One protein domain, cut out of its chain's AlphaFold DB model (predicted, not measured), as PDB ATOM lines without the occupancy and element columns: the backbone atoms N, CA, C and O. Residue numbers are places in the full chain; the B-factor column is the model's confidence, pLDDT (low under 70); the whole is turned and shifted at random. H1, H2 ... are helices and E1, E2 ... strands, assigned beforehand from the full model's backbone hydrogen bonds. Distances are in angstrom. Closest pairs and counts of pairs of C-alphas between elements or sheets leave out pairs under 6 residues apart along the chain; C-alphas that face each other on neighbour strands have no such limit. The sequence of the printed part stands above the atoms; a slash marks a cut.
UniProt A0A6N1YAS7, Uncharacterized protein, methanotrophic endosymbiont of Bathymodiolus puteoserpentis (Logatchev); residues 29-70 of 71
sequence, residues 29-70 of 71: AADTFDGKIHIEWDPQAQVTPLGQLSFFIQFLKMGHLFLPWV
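Overview. This is residues 29 to 70 of the 71 residues of an uncharacterized protein of methanotrophic endosymbiont of Bathymodiolus puteoserpentis (Logatchev) (UniProt A0A6N1YAS7). A small two-stranded hairpin, E1 and E2, packs mainly through E1 on one helix, H1, and residues 42 to 50, which include 49 and 50 of H1, stick out as a loop at one end. The printed part has 42 residues, with E1, E2 and H1 in that order, an antiparallel sheet E1 - E2 and a mixed class. It is loose, with a radius of gyration of the C-alphas of 12.0 A and spans of 37 by 18 by 15 A.

Along the chain. E1, residues 29 to 32, begins at C-alpha 29 (34.771, 43.786, 2.104). E2 is residues 35 to 39, 13.0 A long. H1, residues 49 to 62, is 21.0 A long and ends at C-alpha 62 (47.641, 42.372, -5.280).

Arrangement. The hairpin of E1 and E2 has N 30 and O 37 within hydrogen-bond range at 2.9 A. The closest C-alphas of E1 and H1, Ala 30 and Ser 54, are 6.4 A apart; those of E2 and H1, Ile 39 and Ser 54, are 7.8 A apart. In H1, 7 of 10 O i to N i+4 pairs are within range.

Size, cuts and confidence. The C-alphas farthest apart, of Gln 44 and Pro 68, are 37.4 A apart. The printed part has no cut and no long link between named elements. Residues 47 to 49 have pLDDT under 70.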
ATOM      1  N   ALA A  29      34.592  42.844   3.201       79.06
ATOM      2  CA  ALA A  29      34.771  43.786   2.104       79.06
ATOM      3  C   ALA A  29      35.956  43.331   1.244       79.06
ATOM      4  O   ALA A  29      37.038  43.066   1.773       79.06
ATOM      5  N   ALA A  30      35.768  43.249  -0.071       78.25
ATOM      6  CA  ALA A  30      36.847  42.991  -1.016       78.25
ATOM      7  C   ALA A  30      37.048  44.202  -1.931       78.25
ATOM      8  O   ALA A  30      36.120  44.691  -2.574       78.25
ATOM      9  N   ASP A  31      38.286  44.685  -1.982       79.94
ATOM     10  CA  ASP A  31      38.724  45.701  -2.929       79.94
ATOM     11  C   ASP A  31      38.955  45.057  -4.299       79.94
ATOM     12  O   ASP A  31      39.904  44.294  -4.471       79.94
ATOM     13  N   THR A  32      38.123  45.382  -5.286       81.50
ATOM     14  CA  THR A  32      38.240  44.865  -6.658       81.50
ATOM     15  C   THR A  32      38.823  45.924  -7.596       81.50
ATOM     16  O   THR A  32      39.185  47.021  -7.159       81.50
ATOM     17  N   PHE A  33      38.973  45.591  -8.878       78.50
ATOM     18  CA  PHE A  33      39.404  46.548  -9.900       78.50
ATOM     19  C   PHE A  33      38.331  47.600 -10.213       78.50
ATOM     20  O   PHE A  33      38.691  48.721 -10.547       78.50
ATOM     21  N   ASP A  34      37.051  47.273 -10.007       82.62
ATOM     22  CA  ASP A  34      35.904  48.149 -10.291       82.62
ATOM     23  C   ASP A  34      35.211  48.641  -9.004       82.62
ATOM     24  O   ASP A  34      34.004  48.842  -8.924       82.62
ATOM     25  N   GLY A  35      35.993  48.797  -7.930       82.81
ATOM     26  CA  GLY A  35      35.511  49.286  -6.638       82.81
ATOM     27  C   GLY A  35      35.370  48.209  -5.561       82.81
ATOM     28  O   GLY A  35      35.839  47.077  -5.699       82.81
ATOM     29  N   LYS A  36      34.793  48.591  -4.418       85.50
ATOM     30  CA  LYS A  36      34.628  47.708  -3.255       85.50
ATOM     31  C   LYS A  36      33.324  46.929  -3.351       85.50
ATOM     32  O   LYS A  36      32.270  47.524  -3.553       85.50
ATOM     33  N   ILE A  37      33.395  45.625  -3.104       84.12
ATOM     34  CA  ILE A  37      32.218  44.766  -2.954       84.12
ATOM     35  C   ILE A  37      32.070  44.324  -1.497       84.12
ATOM     36  O   ILE A  37      33.060  44.017  -0.828       84.12
ATOM     37  N   HIS A  38      30.830  44.301  -1.008       82.31
ATOM     38  CA  HIS A  38      30.465  43.695   0.271       82.31
ATOM     39  C   HIS A  38      29.988  42.264   0.039       82.31
ATOM     40  O   HIS A  38      29.170  42.009  -0.840       82.31
ATOM     41  N   ILE A  39      30.520  41.343   0.833       78.31
ATOM     42  CA  ILE A  39      30.268  39.911   0.743       78.31
ATOM     43  C   ILE A  39      29.741  39.459   2.097       78.31
ATOM     44  O   ILE A  39      30.442  39.524   3.110       78.31
ATOM     45  N   GLU A  40      28.503  38.989   2.105       76.75
ATOM     46  CA  GLU A  40      27.869  38.396   3.273       76.75
ATOM     47  C   GLU A  40      27.680  36.904   3.047       76.75
ATOM     48  O   GLU A  40      27.378  36.445   1.944       76.75
ATOM     49  N   TRP A  41      27.887  36.141   4.111       73.81
ATOM     50  CA  TRP A  41      27.641  34.713   4.102       73.81
ATOM     51  C   TRP A  41      26.250  34.457   4.641       73.81
ATOM     52  O   TRP A  41      25.954  34.847   5.769       73.81
ATOM     53  N   ASP A  42      25.429  33.761   3.865       74.88
ATOM     54  CA  ASP A  42      24.186  33.214   4.384       74.88
ATOM     55  C   ASP A  42      24.521  32.054   5.341       74.88
ATOM     56  O   ASP A  42      25.052  31.030   4.900       74.88
ATOM     57  N   PRO A  43      24.232  32.177   6.651       72.25
ATOM     58  CA  PRO A  43      24.520  31.128   7.621       72.25
ATOM     59  C   PRO A  43      23.655  29.874   7.429       72.25
ATOM     60  O   PRO A  43      23.923  28.863   8.076       72.25
ATOM     61  N   GLN A  44      22.595  29.939   6.617       79.00
ATOM     62  CA  GLN A  44      21.735  28.807   6.266       79.00
ATOM     63  C   GLN A  44      22.129  28.153   4.935       79.00
ATOM     64  O   GLN A  44      21.654  27.058   4.630       79.00
ATOM     65  N   ALA A  45      23.007  28.783   4.149       71.88
ATOM     66  CA  ALA A  45      23.498  28.204   2.910       71.88
ATOM     67  C   ALA A  45      24.526  27.098   3.185       71.88
ATOM     68  O   ALA A  45      25.335  27.172   4.112       71.88
ATOM     69  N   GLN A  46      24.526  26.064   2.339       72.69
ATOM     70  CA  GLN A  46      25.600  25.071   2.356       72.69
ATOM     71  C   GLN A  46      26.935  25.745   2.037       72.69
ATOM     72  O   GLN A  46      27.000  26.671   1.225       72.69
ATOM     73  N   VAL A  47      28.013  25.258   2.652       67.31
ATOM     74  CA  VAL A  47      29.360  25.762   2.376       67.31
ATOM     75  C   VAL A  47      29.679  25.514   0.903       67.31
ATOM     76  O   VAL A  47      29.818  24.372   0.471       67.31
ATOM     77  N   THR A  48      29.791  26.590   0.127       68.75
ATOM     78  CA  THR A  48      30.179  26.521  -1.282       68.75
ATOM     79  C   THR A  48      31.639  26.956  -1.448       68.75
ATOM     80  O   THR A  48      32.086  27.892  -0.775       68.75
ATOM     81  N   PRO A  49      32.396  26.352  -2.384       67.06
ATOM     82  CA  PRO A  49      33.736  26.827  -2.743       67.06
ATOM     83  C   PRO A  49      33.749  28.282  -3.236       67.06
ATOM     84  O   PRO A  49      34.783  28.944  -3.181       67.06
ATOM     85  N   LEU A  50      32.593  28.799  -3.676       71.69
ATOM     86  CA  LEU A  50      32.418  30.177  -4.144       71.69
ATOM     87  C   LEU A  50      32.854  31.210  -3.108       71.69
ATOM     88  O   LEU A  50      33.378  32.258  -3.456       71.69
ATOM     89  N   GLY A  51      32.735  30.886  -1.830       70.50
ATOM     90  CA  GLY A  51      33.281  31.685  -0.751       70.50
ATOM     91  C   GLY A  51      34.747  32.100  -0.875       70.50
ATOM     92  O   GLY A  51      35.147  33.190  -0.453       70.50
ATOM     93  N   GLN A  52      35.560  31.230  -1.478       78.75
ATOM     94  CA  GLN A  52      36.979  31.485  -1.701       78.75
ATOM     95  C   GLN A  52      37.235  32.499  -2.825       78.75
ATOM     96  O   GLN A  52      38.321  33.083  -2.858       78.75
ATOM     97  N   LEU A  53      36.252  32.782  -3.696       79.81
ATOM     98  CA  LEU A  53      36.379  33.770  -4.781       79.81
ATOM     99  C   LEU A  53      36.779  35.150  -4.257       79.81
ATOM    100  O   LEU A  53      37.587  35.832  -4.881       79.81
ATOM    101  N   SER A  54      36.288  35.531  -3.077       75.75
ATOM    102  CA  SER A  54      36.649  36.773  -2.382       75.75
ATOM    103  C   SER A  54      38.167  36.955  -2.260       75.75
ATOM    104  O   SER A  54      38.713  38.025  -2.530       75.75
ATOM    105  N   PHE A  55      38.861  35.880  -1.875       80.25
ATOM    106  CA  PHE A  55      40.312  35.865  -1.710       80.25
ATOM    107  C   PHE A  55      41.028  35.788  -3.058       80.25
ATOM    108  O   PHE A  55      42.070  36.414  -3.235       80.25
ATOM    109  N   PHE A  56      40.450  35.072  -4.026       83.75
ATOM    110  CA  PHE A  56      40.983  34.989  -5.382       83.75
ATOM    111  C   PHE A  56      41.009  36.359  -6.080       83.75
ATOM    112  O   PHE A  56      42.020  36.726  -6.673       83.75
ATOM    113  N   ILE A  57      39.956  37.168  -5.935       83.62
ATOM    114  CA  ILE A  57      39.911  38.533  -6.488       83.62
ATOM    115  C   ILE A  57      40.992  39.419  -5.852       83.62
ATOM    116  O   ILE A  57      41.705  40.128  -6.566       83.62
ATOM    117  N   GLN A  58      41.169  39.349  -4.526       83.06
ATOM    118  CA  GLN A  58      42.249  40.077  -3.849       83.06
ATOM    119  C   GLN A  58      43.633  39.635  -4.326       83.06
ATOM    120  O   GLN A  58      44.498  40.482  -4.539       83.06
ATOM    121  N   PHE A  59      43.843  38.334  -4.534       87.12
ATOM    122  CA  PHE A  59      45.088  37.799  -5.077       87.12
ATOM    123  C   PHE A  59      45.399  38.377  -6.464       87.12
ATOM    124  O   PHE A  59      46.500  38.883  -6.684       87.12
ATOM    125  N   LEU A  60      44.420  38.382  -7.375       87.94
ATOM    126  CA  LEU A  60      44.589  38.958  -8.711       87.94
ATOM    127  C   LEU A  60      44.932  40.449  -8.653       87.94
ATOM    128  O   LEU A  60      45.796  40.910  -9.402       87.94
ATOM    129  N   LYS A  61      44.287  41.195  -7.747       83.88
ATOM    130  CA  LYS A  61      44.552  42.622  -7.542       83.88
ATOM    131  C   LYS A  61      45.947  42.885  -6.992       83.88
ATOM    132  O   LYS A  61      46.670  43.693  -7.565       83.88
ATOM    133  N   MET A  62      46.339  42.191  -5.926       87.25
ATOM    134  CA  MET A  62      47.641  42.372  -5.280       87.25
ATOM    135  C   MET A  62      48.804  41.961  -6.193       87.25
ATOM    136  O   MET A  62      49.868  42.567  -6.152       87.25
ATOM    137  N   GLY A  63      48.601  40.932  -7.018       89.56
ATOM    138  CA  GLY A  63      49.610  40.435  -7.951       89.56
ATOM    139  C   GLY A  63      49.641  41.149  -9.304       89.56
ATOM    140  O   GLY A  63      50.457  40.779 -10.142       89.56
ATOM    141  N   HIS A  64      48.751  42.118  -9.555       86.50
ATOM    142  CA  HIS A  64      48.556  42.729 -10.880       86.50
ATOM    143  C   HIS A  64      48.327  41.699 -12.006       86.50
ATOM    144  O   HIS A  64      48.669  41.930 -13.164       86.50
ATOM    145  N   LEU A  65      47.721  40.556 -11.672       89.12
ATOM    146  CA  LEU A  65      47.590  39.403 -12.569       89.12
ATOM    147  C   LEU A  65      46.326  39.438 -13.427       89.12
ATOM    148  O   LEU A  65      46.110  38.521 -14.208       89.12
ATOM    149  N   PHE A  66      45.477  40.452 -13.269       84.69
ATOM    150  CA  PHE A  66      44.203  40.538 -13.982       84.69
ATOM    151  C   PHE A  66      44.351  41.067 -15.412       84.69
ATOM    152  O   PHE A  66      43.767  40.504 -16.330       84.69
ATOM    153  N   LEU A  67      45.172  42.106 -15.604       84.50
ATOM    154  CA  LEU A  67      45.316  42.805 -16.888       84.50
ATOM    155  C   LEU A  67      45.667  41.900 -18.084       84.50
ATOM    156  O   LEU A  67      45.113  42.135 -19.149       84.50
ATOM    157  N   PRO A  68      46.512  40.855 -17.955       87.25
ATOM    158  CA  PRO A  68      46.831  39.971 -19.079       87.25
ATOM    159  C   PRO A  68      45.657  39.150 -19.636       87.25
ATOM    160  O   PRO A  68      45.829  38.486 -20.652       87.25
ATOM    161  N   TRP A  69      44.506  39.139 -18.960       83.25
ATOM    162  CA  TRP A  69      43.334  38.329 -19.315       83.25
ATOM    163  C   TRP A  69      42.128  39.168 -19.748       83.25
ATOM    164  O   TRP A  69      41.045  38.617 -19.939       83.25
ATOM    165  N   VAL A  70      42.292  40.488 -19.842       81.06
ATOM    166  CA  VAL A  70      41.249  41.421 -20.273       81.06
ATOM    167  C   VAL A  70      41.667  41.989 -21.622       81.06
ATOM    168  O   VAL A  70      42.722  42.616 -21.708       81.06
TER     169      VAL A  70